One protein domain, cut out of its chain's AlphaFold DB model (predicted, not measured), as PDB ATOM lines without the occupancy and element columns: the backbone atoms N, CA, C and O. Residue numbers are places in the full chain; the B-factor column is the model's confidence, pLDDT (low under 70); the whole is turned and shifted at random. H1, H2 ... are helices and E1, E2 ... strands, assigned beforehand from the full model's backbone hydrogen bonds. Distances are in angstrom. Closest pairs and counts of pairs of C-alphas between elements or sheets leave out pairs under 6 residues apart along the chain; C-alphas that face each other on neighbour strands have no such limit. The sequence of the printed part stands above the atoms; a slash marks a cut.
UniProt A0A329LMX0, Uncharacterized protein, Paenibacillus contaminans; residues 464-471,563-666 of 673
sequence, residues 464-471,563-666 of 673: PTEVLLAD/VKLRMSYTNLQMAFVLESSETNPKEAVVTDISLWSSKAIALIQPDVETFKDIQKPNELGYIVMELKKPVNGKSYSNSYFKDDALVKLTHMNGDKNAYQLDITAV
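What this domain is: This is residues 464 to 471 and 563 to 666 of the 673 residues of an uncharacterized protein of Paenibacillus contaminans (UniProt A0A329LMX0). One long, twisted antiparallel sheet of eight strands, E1 to E8, makes the body of the domain with 61 of the 112 printed residues, and the longest axis runs across the strands from the side of edge strand E1 to that of edge strand E5. Two very short helices, H1 and H2, sit near E8, E7 and E6, and a loop of residues 610 to 622 leads from H2 to E5. The printed part has 112 residues, in the order E1 E2 E3 E4 H1 H2 E5 E6 E7 E8; the sheet's order is E1 E2 E3 E4 E8 E7 E6 E5, and the class is mostly strand. It is compact, with a radius of gyration of the C-alphas of 15.1 A, yet elongated, with spans of 44 by 28 by 25 A.

How they stand to each other: Start at edge strand E1, residues 466 to 469, antiparallel to E2, residues 565 to 569, with N 468 and O 566 2.9 A apart, within hydrogen-bond range. E2 forms a hairpin with E3, residues 574 to 581, where N 567 and O 576 are 2.8 A apart. E3 forms a hairpin with E4, residues 584 to 595, where N 577 and O 592 are 2.9 A apart; E2, E3 and E4 make a meander, each strand the antiparallel neighbour of the one before. E4 bends by 68 degrees at residue 587. Next comes H1, residues 598 to 601, on the sheet at a height of 6.3 A, over none of its strands, but only just: 2 of its C-alphas fall on E8, residues 658 to 665. The closest C-alphas of H1 and E8 are those of Ser 598 and Tyr 659, 5.4 A apart. H2, residues 605 to 609, only grazes the sheet; its O i to N i+4 pair is within hydrogen-bond range, while H1 is too short for one and its O i to N i+3 pair is not within range. A second meander joins E5, residues 623 to 630, E6, residues 635 to 642, E7, residues 645 to 652, and E8: N 639 and O 626, N 638 and O 649, and N 648 and O 662 are each 2.8 A apart. E8 is antiparallel to E4, with N 593 and O 663 2.8 A apart.

Where its parts are: Find C-alpha 466 at (30.734, 9.033, 17.798), where E1 begins. E3 is 21.5 A long; E4 runs 26.9 A from C-alpha 584 at (14.905, -6.423, 27.731). E6 is 23.0 A long, E7 23.2 A, and E8 20.1 A, ending at C-alpha 665 at (16.688, 9.081, 34.870).

The domain as a whole: The C-alphas farthest apart, of Lys 586 and Gly 654, are 45.4 A apart. Residues 472 to 562 are not printed; C-alphas 471 and 563 stand 8.0 A apart across the cut. The link from H2 to E5 is long. Residues 471 and 583 have pLDDT under 70.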
ATOM      1  N   PRO A 464      24.779   8.881  15.120       93.19
ATOM      2  CA  PRO A 464      25.678   9.601  16.010       93.19
ATOM      3  C   PRO A 464      26.995   9.930  15.299       93.19
ATOM      4  O   PRO A 464      27.435   9.237  14.381       93.19
ATOM      5  N   THR A 465      27.635  11.008  15.746       94.94
ATOM      6  CA  THR A 465      28.985  11.405  15.324       94.94
ATOM      7  C   THR A 465      30.045  10.449  15.876       94.94
ATOM      8  O   THR A 465      31.044  10.193  15.212       94.94
ATOM      9  N   GLU A 466      29.816   9.916  17.078       92.25
ATOM     10  CA  GLU A 466      30.734   9.033  17.798       92.25
ATOM     11  C   GLU A 466      29.949   8.148  18.782       92.25
ATOM     12  O   GLU A 466      28.909   8.571  19.300       92.25
ATOM     13  N   VAL A 467      30.439   6.932  19.048       90.25
ATOM     14  CA  VAL A 467      29.903   6.027  20.077       90.25
ATOM     15  C   VAL A 467      31.056   5.466  20.907       90.25
ATOM     16  O   VAL A 467      31.999   4.916  20.341       90.25
ATOM     17  N   LEU A 468      30.982   5.607  22.233       90.25
ATOM     18  CA  LEU A 468      32.030   5.220  23.188       90.25
ATOM     19  C   LEU A 468      31.460   4.380  24.341       90.25
ATOM     20  O   LEU A 468      30.267   4.440  24.627       90.25
ATOM     21  N   LEU A 469      32.328   3.652  25.048       85.19
ATOM     22  CA  LEU A 469      32.040   3.146  26.397       85.19
ATOM     23  C   LEU A 469      32.121   4.322  27.387       85.19
ATOM     24  O   LEU A 469      32.982   5.188  27.222       85.19
ATOM     25  N   ALA A 470      31.230   4.392  28.377       72.50
ATOM     26  CA  ALA A 470      31.062   5.600  29.200       72.50
ATOM     27  C   ALA A 470      31.775   5.587  30.572       72.50
ATOM     28  O   ALA A 470      31.627   6.546  31.331       72.50
ATOM     29  N   ASP A 471      32.531   4.536  30.903       56.34
ATOM     30  CA  ASP A 471      33.041   4.306  32.264       56.34
ATOM     31  C   ASP A 471      34.420   4.909  32.595       56.34
ATOM     32  O   ASP A 471      35.288   5.098  31.744       56.34
ATOM     33  N   VAL A 563      27.288  -2.343  31.212       76.19
ATOM     34  CA  VAL A 563      28.122  -1.662  30.209       76.19
ATOM     35  C   VAL A 563      27.382  -0.463  29.612       76.19
ATOM     36  O   VAL A 563      26.440  -0.623  28.833       76.19
ATOM     37  N   LYS A 564      27.846   0.743  29.947       88.38
ATOM     38  CA  LYS A 564      27.234   2.003  29.511       88.38
ATOM     39  C   LYS A 564      27.792   2.464  28.167       88.38
ATOM     40  O   LYS A 564      29.010   2.543  27.983       88.38
ATOM     41  N   LEU A 565      26.912   2.826  27.233       90.56
ATOM     42  CA  LEU A 565      27.273   3.335  25.904       90.56
ATOM     43  C   LEU A 565      26.904   4.811  25.759       90.56
ATOM     44  O   LEU A 565      25.747   5.179  25.927       90.56
ATOM     45  N   ARG A 566      27.864   5.658  25.381       94.19
ATOM     46  CA  ARG A 566      27.637   7.080  25.101       94.19
ATOM     47  C   ARG A 566      27.558   7.335  23.598       94.19
ATOM     48  O   ARG A 566      28.531   7.091  22.890       94.19
ATOM     49  N   MET A 567      26.438   7.873  23.122       94.62
ATOM     50  CA  MET A 567      26.227   8.294  21.731       94.62
ATOM     51  C   MET A 567      26.274   9.819  21.613       94.62
ATOM     52  O   MET A 567      25.410  10.507  22.156       94.62
ATOM     53  N   SER A 568      27.258  10.353  20.887       94.81
ATOM     54  CA  SER A 568      27.490  11.798  20.744       94.81
ATOM     55  C   SER A 568      26.961  12.340  19.415       94.81
ATOM     56  O   SER A 568      27.244  11.789  18.354       94.81
ATOM     57  N   TYR A 569      26.252  13.468  19.456       92.88
ATOM     58  CA  TYR A 569      25.697  14.190  18.308       92.88
ATOM     59  C   TYR A 569      26.281  15.605  18.257       92.88
ATOM     60  O   TYR A 569      25.628  16.586  18.617       92.88
ATOM     61  N   THR A 570      27.534  15.730  17.813       89.38
ATOM     62  CA  THR A 570      28.319  16.975  17.908       89.38
ATOM     63  C   THR A 570      27.664  18.154  17.181       89.38
ATOM     64  O   THR A 570      27.688  19.271  17.692       89.38
ATOM     65  N   ASN A 571      26.991  17.902  16.054       86.50
ATOM     66  CA  ASN A 571      26.258  18.920  15.285       86.50
ATOM     67  C   ASN A 571      25.025  19.484  16.018       86.50
ATOM     68  O   ASN A 571      24.582  20.580  15.697       86.50
ATOM     69  N   LEU A 572      24.473  18.740  16.983       88.19
ATOM     70  CA  LEU A 572      23.382  19.172  17.867       88.19
ATOM     71  C   LEU A 572      23.894  19.542  19.273       88.19
ATOM     72  O   LEU A 572      23.107  19.936  20.129       88.19
ATOM     73  N   GLN A 573      25.206  19.398  19.509       93.38
ATOM     74  CA  GLN A 573      25.882  19.607  20.792       93.38
ATOM     75  C   GLN A 573      25.179  18.886  21.956       93.38
ATOM     76  O   GLN A 573      24.980  19.449  23.035       93.38
ATOM     77  N   MET A 574      24.788  17.633  21.710       94.06
ATOM     78  CA  MET A 574      24.134  16.757  22.680       94.06
ATOM     79  C   MET A 574      24.719  15.340  22.645       94.06
ATOM     80  O   MET A 574      25.299  14.922  21.642       94.06
ATOM     81  N   ALA A 575      24.553  14.588  23.726       95.56
ATOM     82  CA  ALA A 575      24.891  13.174  23.813       95.56
ATOM     83  C   ALA A 575      23.892  12.433  24.704       95.56
ATOM     84  O   ALA A 575      23.299  13.022  25.605       95.56
ATOM     85  N   PHE A 576      23.772  11.132  24.472       96.19
ATOM     86  CA  PHE A 576      22.953  10.214  25.256       96.19
ATOM     87  C   PHE A 576      23.849   9.166  25.908       96.19
ATOM     88  O   PHE A 576      24.790   8.705  25.257       96.19
ATOM     89  N   VAL A 577      23.562   8.766  27.144       95.38
ATOM     90  CA  VAL A 577      24.073   7.513  27.721       95.38
ATOM     91  C   VAL A 577      22.952   6.487  27.665       95.38
ATOM     92  O   VAL A 577      21.795   6.818  27.924       95.38
ATOM     93  N   LEU A 578      23.296   5.267  27.268       93.06
ATOM     94  CA  LEU A 578      22.392   4.137  27.175       93.06
ATOM     95  C   LEU A 578      22.908   2.981  28.027       93.06
ATOM     96  O   LEU A 578      24.101   2.667  27.998       93.06
ATOM     97  N   GLU A 579      21.986   2.319  28.714       90.06
ATOM     98  CA  GLU A 579      22.234   1.146  29.555       90.06
ATOM     99  C   GLU A 579      21.300   0.004  29.140       90.06
ATOM    100  O   GLU A 579      20.261   0.232  28.513       90.06
ATOM    101  N   SER A 580      21.667  -1.238  29.456       83.56
ATOM    102  CA  SER A 580      20.838  -2.415  29.169       83.56
ATOM    103  C   SER A 580      19.479  -2.313  29.865       83.56
ATOM    104  O   SER A 580      19.420  -2.189  31.085       83.56
ATOM    105  N   SER A 581      18.383  -2.406  29.108       74.50
ATOM    106  CA  SER A 581      17.030  -2.340  29.666       74.50
ATOM    107  C   SER A 581      16.765  -3.487  30.645       74.50
ATOM    108  O   SER A 581      16.878  -4.660  30.281       74.50
ATOM    109  N   GLU A 582      16.306  -3.151  31.854       70.25
ATOM    110  CA  GLU A 582      15.867  -4.113  32.879       70.25
ATOM    111  C   GLU A 582      14.786  -5.079  32.358       70.25
ATOM    112  O   GLU A 582      14.715  -6.234  32.776       70.25
ATOM    113  N   THR A 583      13.949  -4.620  31.420       69.62
ATOM    114  CA  THR A 583      12.854  -5.415  30.837       69.62
ATOM    115  C   THR A 583      13.263  -6.176  29.574       69.62
ATOM    116  O   THR A 583      12.588  -7.132  29.189       69.62
ATOM    117  N   ASN A 584      14.369  -5.784  28.931       73.00
ATOM    118  CA  ASN A 584      14.905  -6.423  27.731       73.00
ATOM    119  C   ASN A 584      16.441  -6.267  27.666       73.00
ATOM    120  O   ASN A 584      16.929  -5.380  26.966       73.00
ATOM    121  N   PRO A 585      17.232  -7.155  28.302       72.38
ATOM    122  CA  PRO A 585      18.698  -7.039  28.342       72.38
ATOM    123  C   PRO A 585      19.427  -7.112  26.985       72.38
ATOM    124  O   PRO A 585      20.652  -7.051  26.941       72.38
ATOM    125  N   LYS A 586      18.702  -7.275  25.868       73.06
ATOM    126  CA  LYS A 586      19.231  -7.203  24.494       73.06
ATOM    127  C   LYS A 586      19.098  -5.812  23.864       73.06
ATOM    128  O   LYS A 586      19.517  -5.623  22.724       73.06
ATOM    129  N   GLU A 587      18.491  -4.862  24.567       78.94
ATOM    130  CA  GLU A 587      18.168  -3.528  24.072       78.94
ATOM    131  C   GLU A 587      18.695  -2.473  25.047       78.94
ATOM    132  O   GLU A 587      18.296  -2.428  26.210       78.94
ATOM    133  N   ALA A 588      19.612  -1.631  24.569       85.19
ATOM    134  CA  ALA A 588      20.129  -0.508  25.340       85.19
ATOM    135  C   ALA A 588      19.215   0.711  25.162       85.19
ATOM    136  O   ALA A 588      18.909   1.093  24.025       85.19
ATOM    137  N   VAL A 589      18.797   1.314  26.275       91.81
ATOM    138  CA  VAL A 589      17.848   2.435  26.346       91.81
ATOM    139  C   VAL A 589      18.479   3.650  27.017       91.81
ATOM    140  O   VAL A 589      19.336   3.500  27.882       91.81
ATOM    141  N   VAL A 590      18.072   4.854  26.612       93.50
ATOM    142  CA  VAL A 590      18.616   6.112  27.146       93.50
ATOM    143  C   VAL A 590      18.287   6.279  28.632       93.50
ATOM    144  O   VAL A 590      17.113   6.365  29.001       93.50
ATOM    145  N   THR A 591      19.329   6.405  29.453       93.12
ATOM    146  CA  THR A 591      19.272   6.746  30.885       93.12
ATOM    147  C   THR A 591      19.635   8.204  31.140       93.12
ATOM    148  O   THR A 591      19.014   8.850  31.983       93.12
ATOM    149  N   ASP A 592      20.597   8.745  30.385       95.06
ATOM    150  CA  ASP A 592      21.104  10.103  30.571       95.06
ATOM    151  C   ASP A 592      21.157  10.892  29.262       95.06
ATOM    152  O   ASP A 592      21.399  10.351  28.180       95.06
ATOM    153  N   ILE A 593      20.991  12.207  29.376       96.00
ATOM    154  CA  ILE A 593      21.063  13.171  28.279       96.00
ATOM    155  C   ILE A 593      21.953  14.333  28.722       96.00
ATOM    156  O   ILE A 593      21.601  15.050  29.656       96.00
ATOM    157  N   SER A 594      23.062  14.571  28.025       95.81
ATOM    158  CA  SER A 594      23.870  15.788  28.180       95.81
ATOM    159  C   SER A 594      23.670  16.706  26.979       95.81
ATOM    160  O   SER A 594      23.786  16.274  25.835       95.81
ATOM    161  N   LEU A 595      23.446  17.991  27.228       95.94
ATOM    162  CA  LEU A 595      23.336  19.060  26.236       95.94
ATOM    163  C   LEU A 595      24.330  20.173  26.598       95.94
ATOM    164  O   LEU A 595      24.379  20.607  27.746       95.94
ATOM    165  N   TRP A 596      25.101  20.654  25.623       95.25
ATOM    166  CA  TRP A 596      26.082  21.740  25.791       95.25
ATOM    167  C   TRP A 596      25.947  22.867  24.747       95.25
ATOM    168  O   TRP A 596      26.817  23.729  24.634       95.25
ATOM    169  N   SER A 597      24.833  22.901  24.002       92.94
ATOM    170  CA  SER A 597      24.443  24.064  23.192       92.94
ATOM    171  C   SER A 597      23.894  25.170  24.084       92.94
ATOM    172  O   SER A 597      22.765  25.080  24.566       92.94
ATOM    173  N   SER A 598      24.652  26.253  24.259       90.94
ATOM    174  CA  SER A 598      24.190  27.444  24.990       90.94
ATOM    175  C   SER A 598      22.920  28.050  24.376       90.94
ATOM    176  O   SER A 598      22.021  28.456  25.111       90.94
ATOM    177  N   LYS A 599      22.790  28.030  23.037       91.38
ATOM    178  CA  LYS A 599      21.565  28.447  22.326       91.38
ATOM    179  C   LYS A 599      20.353  27.592  22.724       91.38
ATOM    180  O   LYS A 599      19.275  28.141  22.911       91.38
ATOM    181  N   ALA A 600      20.514  26.273  22.861       92.19
ATOM    182  CA  ALA A 600      19.424  25.363  23.220       92.19
ATOM    183  C   ALA A 600      19.120  25.359  24.729       92.19
ATOM    184  O   ALA A 600      17.955  25.328  25.119       92.19
ATOM    185  N   ILE A 601      20.145  25.447  25.581       94.44
ATOM    186  CA  ILE A 601      19.993  25.548  27.040       94.44
ATOM    187  C   ILE A 601      19.236  26.829  27.407       94.44
ATOM    188  O   ILE A 601      18.344  26.779  28.251       94.44
ATOM    189  N   ALA A 602      19.483  27.946  26.714       92.25
ATOM    190  CA  ALA A 602      18.738  29.193  26.900       92.25
ATOM    191  C   ALA A 602      17.221  29.081  26.608       92.25
ATOM    192  O   ALA A 602      16.454  29.918  27.080       92.25
ATOM    193  N   LEU A 603      16.769  28.045  25.884       91.19
ATOM    194  CA  LEU A 603      15.341  27.751  25.668       91.19
ATOM    195  C   LEU A 603      14.694  26.972  26.829       91.19
ATOM    196  O   LEU A 603      13.471  26.892  26.891       91.19
ATOM    197  N   ILE A 604      15.500  26.378  27.717       91.94
ATOM    198  CA  ILE A 604      15.065  25.499  28.819       91.94
ATOM    199  C   ILE A 604      15.313  26.160  30.176       91.94
ATOM    200  O   ILE A 604      14.474  26.091  31.070       91.94
ATOM    201  N   GLN A 605      16.466  26.803  30.349       93.19
ATOM    202  CA  GLN A 605      16.913  27.331  31.634       93.19
ATOM    203  C   GLN A 605      15.894  28.284  32.293       93.19
ATOM    204  O   GLN A 605      15.643  28.103  33.485       93.19
ATOM    205  N   PRO A 606      15.233  29.229  31.586       92.06
ATOM    206  CA  PRO A 606      14.226  30.089  32.214       92.06
ATOM    207  C   PRO A 606      13.020  29.310  32.763       92.06
ATOM    208  O   PRO A 606      12.458  29.693  33.786       92.06
ATOM    209  N   ASP A 607      12.649  28.209  32.109       89.88
ATOM    210  CA  ASP A 607      11.534  27.330  32.481       89.88
ATOM    211  C   ASP A 607      11.874  26.380  33.642       89.88
ATOM    212  O   ASP A 607      10.987  25.978  34.399       89.88
ATOM    213  N   VAL A 608      13.153  26.036  33.810       92.12
ATOM    214  CA  VAL A 608      13.640  25.243  34.949       92.12
ATOM    215  C   VAL A 608      13.887  26.133  36.166       92.12
ATOM    216  O   VAL A 608      13.398  25.828  37.245       92.12
ATOM    217  N   GLU A 609      14.610  27.247  36.019       92.94
ATOM    218  CA  GLU A 609      15.111  28.034  37.159       92.94
ATOM    219  C   GLU A 609      14.127  29.103  37.682       92.94
ATOM    220  O   GLU A 609      14.422  29.791  38.661       92.94
ATOM    221  N   THR A 610      12.935  29.236  37.085       90.31
ATOM    222  CA  THR A 610      11.882  30.136  37.592       90.31
ATOM    223  C   THR A 610      11.135  29.507  38.770       90.31
ATOM    224  O   THR A 610      10.389  28.546  38.596       90.31
ATOM    225  N   PHE A 611      11.262  30.109  39.956       91.38
ATOM    226  CA  PHE A 611      10.529  29.738  41.173       91.38
ATOM    227  C   PHE A 611       9.902  30.963  41.846       91.38
ATOM    228  O   PHE A 611      10.549  31.995  42.012       91.38
ATOM    229  N   LYS A 612       8.645  30.828  42.288       89.62
ATOM    230  CA  LYS A 612       7.964  31.804  43.168       89.62
ATOM    231  C   LYS A 612       8.209  31.507  44.652       89.62
ATOM    232  O   LYS A 612       8.201  32.410  45.479       89.62
ATOM    233  N   ASP A 613       8.423  30.233  44.961       90.62
ATOM    234  CA  ASP A 613       8.740  29.676  46.272       90.62
ATOM    235  C   ASP A 613       9.621  28.445  46.020       90.62
ATOM    236  O   ASP A 613       9.204  27.538  45.303       90.62
ATOM    237  N   ILE A 614      10.847  28.428  46.550       90.56
ATOM    238  CA  ILE A 614      11.815  27.343  46.302       90.56
ATOM    239  C   ILE A 614      11.450  26.027  47.006       90.56
ATOM    240  O   ILE A 614      12.045  25.000  46.704       90.56
ATOM    241  N   GLN A 615      10.493  26.045  47.941       90.31
ATOM    242  CA  GLN A 615      10.002  24.853  48.643       90.31
ATOM    243  C   GLN A 615       8.818  24.184  47.923       90.31
ATOM    244  O   GLN A 615       8.181  23.287  48.476       90.31
ATOM    245  N   LYS A 616       8.471  24.637  46.712       92.06
ATOM    246  CA  LYS A 616       7.330  24.141  45.932       92.06
ATOM    247  C   LYS A 616       7.739  23.860  44.483       92.06
ATOM    248  O   LYS A 616       8.664  24.506  43.989       92.06
ATOM    249  N   PRO A 617       7.041  22.944  43.786       93.50
ATOM    250  CA  PRO A 617       7.202  22.793  42.347       93.50
ATOM    251  C   PRO A 617       6.924  24.115  41.625       93.50
ATOM    252  O   PRO A 617       6.022  24.864  42.017       93.50
ATOM    253  N   ASN A 618       7.663  24.393  40.554       92.31
ATOM    254  CA  ASN A 618       7.323  25.488  39.653       92.31
ATOM    255  C   ASN A 618       6.146  25.123  38.724       92.31
ATOM    256  O   ASN A 618       5.599  24.021  38.781       92.31
ATOM    257  N   GLU A 619       5.742  26.050  37.851       88.75
ATOM    258  CA  GLU A 619       4.578  25.884  36.958       88.75
ATOM    259  C   GLU A 619       4.738  24.758  35.918       88.75
ATOM    260  O   GLU A 619       3.771  24.395  35.252       88.75
ATOM    261  N   LEU A 620       5.937  24.178  35.802       87.88
ATOM    262  CA  LEU A 620       6.261  23.043  34.938       87.88
ATOM    263  C   LEU A 620       6.644  21.779  35.728       87.88
ATOM    264  O   LEU A 620       7.089  20.809  35.116       87.88
ATOM    265  N   GLY A 621       6.462  21.773  37.054       90.81
ATOM    266  CA  GLY A 621       6.666  20.611  37.925       90.81
ATOM    267  C   GLY A 621       8.080  20.438  38.493       90.81
ATOM    268  O   GLY A 621       8.285  19.525  39.287       90.81
ATOM    269  N   TYR A 622       9.045  21.297  38.147       93.00
ATOM    270  CA  TYR A 622      10.408  21.192  38.685       93.00
ATOM    271  C   TYR A 622      10.452  21.549  40.171       93.00
ATOM    272  O   TYR A 622       9.937  22.591  40.569       93.00
ATOM    273  N   ILE A 623      11.115  20.717  40.975       94.19
ATOM    274  CA  ILE A 623      11.380  20.914  42.408       94.19
ATOM    275  C   ILE A 623      12.870  21.215  42.598       94.19
ATOM    276  O   ILE A 623      13.712  20.587  41.957       94.19
ATOM    277  N   VAL A 624      13.222  22.156  43.479       96.06
ATOM    278  CA  VAL A 624      14.625  22.448  43.821       96.06
ATOM    279  C   VAL A 624      15.203  21.331  44.693       96.06
ATOM    280  O   VAL A 624      14.691  21.085  45.780       96.06
ATOM    281  N   MET A 625      16.303  20.709  44.255       94.06
ATOM    282  CA  MET A 625      17.057  19.741  45.066       94.06
ATOM    283  C   MET A 625      18.280  20.392  45.718       94.06
ATOM    284  O   MET A 625      18.499  20.249  46.917       94.06
ATOM    285  N   GLU A 626      19.082  21.128  44.942       92.88
ATOM    286  CA  GLU A 626      20.312  21.761  45.431       92.88
ATOM    287  C   GLU A 626      20.682  22.963  44.553       92.88
ATOM    288  O   GLU A 626      20.667  22.861  43.329       92.88
ATOM    289  N   LEU A 627      21.031  24.108  45.147       92.44
ATOM    290  CA  LEU A 627      21.430  25.313  44.408       92.44
ATOM    291  C   LEU A 627      22.891  25.659  44.685       92.44
ATOM    292  O   LEU A 627      23.352  25.578  45.823       92.44
ATOM    293  N   LYS A 628      23.600  26.112  43.648       90.94
ATOM    294  CA  LYS A 628      25.012  26.523  43.699       90.94
ATOM    295  C   LYS A 628      25.970  25.457  44.249       90.94
ATOM    296  O   LYS A 628      26.995  25.799  44.839       90.94
ATOM    297  N   LYS A 629      25.692  24.174  43.991       90.88
ATOM    298  CA  LYS A 629      26.604  23.063  44.294       90.88
ATOM    299  C   LYS A 629      27.933  23.274  43.557       90.88
ATOM    300  O   LYS A 629      27.921  23.273  42.321       90.88
ATOM    301  N   PRO A 630      29.070  23.469  44.247       89.12
ATOM    302  CA  PRO A 630      30.350  23.689  43.582       89.12
ATOM    303  C   PRO A 630      30.786  22.414  42.854       89.12
ATOM    304  O   PRO A 630      30.792  21.337  43.445       89.12
ATOM    305  N   VAL A 631      31.162  22.532  41.578       87.06
ATOM    306  CA  VAL A 631      31.591  21.373  40.771       87.06
ATOM    307  C   VAL A 631      33.113  21.230  40.778       87.06
ATOM    308  O   VAL A 631      33.634  20.139  40.974       87.06
ATOM    309  N   ASN A 632      33.842  22.333  40.573       83.31
ATOM    310  CA  ASN A 632      35.312  22.334  40.487       83.31
ATOM    311  C   ASN A 632      35.956  23.681  40.889       83.31
ATOM    312  O   ASN A 632      37.062  24.008  40.458       83.31
ATOM    313  N   GLY A 633      35.240  24.518  41.645       79.00
ATOM    314  CA  GLY A 633      35.692  25.858  42.047       79.00
ATOM    315  C   GLY A 633      35.667  26.929  40.943       79.00
ATOM    316  O   GLY A 633      35.752  28.112  41.266       79.00
ATOM    317  N   LYS A 634      35.498  26.556  39.666       89.75
ATOM    318  CA  LYS A 634      35.274  27.482  38.533       89.75
ATOM    319  C   LYS A 634      33.815  27.518  38.071       89.75
ATOM    320  O   LYS A 634      33.383  28.537  37.536       89.75
ATOM    321  N   SER A 635      33.071  26.437  38.295       94.06
ATOM    322  CA  SER A 635      31.636  26.338  38.023       94.06
ATOM    323  C   SER A 635      30.831  25.873  39.238       94.06
ATOM    324  O   SER A 635      31.330  25.165  40.124       94.06
ATOM    325  N   TYR A 636      29.558  26.267  39.243       94.00
ATOM    326  CA  TYR A 636      28.526  25.772  40.148       94.00
ATOM    327  C   TYR A 636      27.439  25.051  39.351       94.00
ATOM    328  O   TYR A 636      27.301  25.248  38.146       94.00
ATOM    329  N   SER A 637      26.650  24.217  40.021       94.94
ATOM    330  CA  SER A 637      25.480  23.577  39.429       94.94
ATOM    331  C   SER A 637      24.244  23.748  40.300       94.94
ATOM    332  O   SER A 637      24.324  23.756  41.529       94.94
ATOM    333  N   ASN A 638      23.103  23.901  39.640       95.62
ATOM    334  CA  ASN A 638      21.782  23.847  40.239       95.62
ATOM    335  C   ASN A 638      21.145  22.517  39.821       95.62
ATOM    336  O   ASN A 638      21.220  22.136  38.654       95.62
ATOM    337  N   SER A 639      20.567  21.798  40.775       95.50
ATOM    338  CA  SER A 639      19.966  20.478  40.585       95.50
ATOM    339  C   SER A 639      18.492  20.525  40.966       95.50
ATOM    340  O   SER A 639      18.123  21.050  42.020       95.50
ATOM    341  N   TYR A 640      17.665  19.948  40.105       95.44
ATOM    342  CA  TYR A 640      16.212  19.965  40.162       95.44
ATOM    343  C   TYR A 640      15.672  18.554  39.937       95.44
ATOM    344  O   TYR A 640      16.317  17.750  39.268       95.44
ATOM    345  N   PHE A 641      14.493  18.244  40.462       93.56
ATOM    346  CA  PHE A 641      13.816  16.969  40.227       93.56
ATOM    347  C   PHE A 641      12.472  17.202  39.540       93.56
ATOM    348  O   PHE A 641      11.756  18.143  39.894       93.56
ATOM    349  N   LYS A 642      12.147  16.367  38.551       91.06
ATOM    350  CA  LYS A 642      10.866  16.372  37.838       91.06
ATOM    351  C   LYS A 642      10.630  15.014  37.185       91.06
ATOM    352  O   LYS A 642      11.525  14.542  36.490       91.06
ATOM    353  N   ASP A 643       9.413  14.484  37.309       86.38
ATOM    354  CA  ASP A 643       8.901  13.325  36.557       86.38
ATOM    355  C   ASP A 643       9.922  12.168  36.494       86.38
ATOM    356  O   ASP A 643      10.317  11.714  35.423       86.38
ATOM    357  N   ASP A 644      10.408  11.768  37.676       88.50
ATOM    358  CA  ASP A 644      11.410  10.715  37.903       88.50
ATOM    359  C   ASP A 644      12.763  10.902  37.185       88.50
ATOM    360  O   ASP A 644      13.504   9.953  36.938       88.50
ATOM    361  N   ALA A 645      13.158  12.151  36.922       91.88
ATOM    362  CA  ALA A 645      14.507  12.498  36.479       91.88
ATOM    363  C   ALA A 645      15.132  13.657  37.276       91.88
ATOM    364  O   ALA A 645      14.481  14.636  37.660       91.88
ATOM    365  N   LEU A 646      16.446  13.550  37.483       94.69
ATOM    366  CA  LEU A 646      17.305  14.594  38.023       94.69
ATOM    367  C   LEU A 646      17.793  15.477  36.869       94.69
ATOM    368  O   LEU A 646      18.437  14.997  35.941       94.69
ATOM    369  N   VAL A 647      17.509  16.773  36.942       95.88
ATOM    370  CA  VAL A 647      17.863  17.778  35.935       95.88
ATOM    371  C   VAL A 647      18.881  18.742  36.532       95.88
ATOM    372  O   VAL A 647      18.606  19.414  37.524       95.88
ATOM    373  N   LYS A 648      20.067  18.821  35.933       96.50
ATOM    374  CA  LYS A 648      21.214  19.568  36.454       96.50
ATOM    375  C   LYS A 648      21.692  20.609  35.445       96.50
ATOM    376  O   LYS A 648      22.160  20.272  34.363       96.50
ATOM    377  N   LEU A 649      21.634  21.877  35.832       96.62
ATOM    378  CA  LEU A 649      22.158  23.013  35.071       96.62
ATOM    379  C   LEU A 649      23.507  23.434  35.654       96.62
ATOM    380  O   LEU A 649      23.600  23.740  36.842       96.62
ATOM    381  N   THR A 650      24.559  23.451  34.835       96.25
ATOM    382  CA  THR A 650      25.916  23.840  35.250       96.25
ATOM    383  C   THR A 650      26.307  25.184  34.634       96.25
ATOM    384  O   THR A 650      26.221  25.388  33.423       96.25
ATOM    385  N   HIS A 651      26.750  26.097  35.496       95.31
ATOM    386  CA  HIS A 651      26.984  27.518  35.241       95.31
ATOM    387  C   HIS A 651      28.443  27.887  35.517       95.31
ATOM    388  O   HIS A 651      29.056  27.366  36.452       95.31
ATOM    389  N   MET A 652      29.003  28.835  34.765       93.50
ATOM    390  CA  MET A 652      30.304  29.425  35.109       93.50
ATOM    391  C   MET A 652      30.163  30.377  36.305       93.50
ATOM    392  O   MET A 652      29.166  31.087  36.432       93.50
ATOM    393  N   ASN A 653      31.162  30.431  37.192       87.50
ATOM    394  CA  ASN A 653      31.134  31.350  38.333       87.50
ATOM    395  C   ASN A 653      31.062  32.814  37.864       87.50
ATOM    396  O   ASN A 653      31.993  33.320  37.242       87.50
ATOM    397  N   GLY A 654      29.964  33.492  38.205       83.25
ATOM    398  CA  GLY A 654      29.682  34.875  37.805       83.25
ATOM    399  C   GLY A 654      28.788  35.009  36.567       83.25
ATOM    400  O   GLY A 654      28.214  36.078  36.370       83.25
ATOM    401  N   ASP A 655      28.604  33.939  35.789       85.81
ATOM    402  CA  ASP A 655      27.594  33.891  34.730       85.81
ATOM    403  C   ASP A 655      26.204  33.581  35.324       85.81
ATOM    404  O   ASP A 655      26.065  33.014  36.417       85.81
ATOM    405  N   LYS A 656      25.170  33.993  34.591       86.31
ATOM    406  CA  LYS A 656      23.766  33.637  34.826       86.31
ATOM    407  C   LYS A 656      23.283  32.532  33.893       86.31
ATOM    408  O   LYS A 656      22.220  31.985  34.154       86.31
ATOM    409  N   ASN A 657      23.992  32.265  32.798       92.38
ATOM    410  CA  ASN A 657      23.605  31.268  31.813       92.38
ATOM    411  C   ASN A 657      24.317  29.939  32.090       92.38
ATOM    412  O   ASN A 657      25.531  29.897  32.321       92.38
ATOM    413  N   ALA A 658      23.572  28.843  32.005       94.38
ATOM    414  CA  ALA A 658      24.145  27.510  32.051       94.38
ATOM    415  C   ALA A 658      24.805  27.161  30.705       94.38
ATOM    416  O   ALA A 658      24.257  27.423  29.633       94.38
ATOM    417  N   TYR A 659      25.987  26.543  30.762       94.50
ATOM    418  CA  TYR A 659      26.728  26.076  29.583       94.50
ATOM    419  C   TYR A 659      26.573  24.567  29.345       94.50
ATOM    420  O   TYR A 659      26.894  24.076  28.265       94.50
ATOM    421  N   GLN A 660      26.091  23.835  30.351       95.88
ATOM    422  CA  GLN A 660      25.794  22.409  30.279       95.88
ATOM    423  C   GLN A 660      24.496  22.114  31.037       95.88
ATOM    424  O   GLN A 660      24.283  22.617  32.143       95.88
ATOM    425  N   LEU A 661      23.654  21.283  30.433       96.56
ATOM    426  CA  LEU A 661      22.459  20.690  31.014       96.56
ATOM    427  C   LEU A 661      22.630  19.171  30.969       96.56
ATOM    428  O   LEU A 661      22.813  18.618  29.887       96.56
ATOM    429  N   ASP A 662      22.531  18.512  32.116       96.44
ATOM    430  CA  ASP A 662      22.473  17.054  32.216       96.44
ATOM    431  C   ASP A 662      21.095  16.636  32.750       96.44
ATOM    432  O   ASP A 662      20.535  17.296  33.630       96.44
ATOM    433  N   ILE A 663      20.537  15.550  32.220       95.75
ATOM    434  CA  ILE A 663      19.300  14.918  32.692       95.75
ATOM    435  C   ILE A 663      19.596  13.439  32.905       95.75
ATOM    436  O   ILE A 663      19.967  12.769  31.948       95.75
ATOM    437  N   THR A 664      19.395  12.943  34.121       94.56
ATOM    438  CA  THR A 664      19.589  11.538  34.507       94.56
ATOM    439  C   THR A 664      18.255  10.963  34.963       94.56
ATOM    440  O   THR A 664      17.617  11.528  35.857       94.56
ATOM    441  N   ALA A 665      17.825   9.846  34.377       91.00
ATOM    442  CA  ALA A 665      16.688   9.081  34.870       91.00
ATOM    443  C   ALA A 665      16.985   8.553  36.282       91.00
ATOM    444  O   ALA A 665      18.030   7.953  36.527       91.00
ATOM    445  N   VAL A 666      16.066   8.774  37.218       85.44
ATOM    446  CA  VAL A 666      16.144   8.224  38.572       85.44
ATOM    447  C   VAL A 666      15.204   7.021  38.605       85.44
ATOM    448  O   VAL A 666      14.003   7.211  38.415       85.44
TER     449      VAL A 666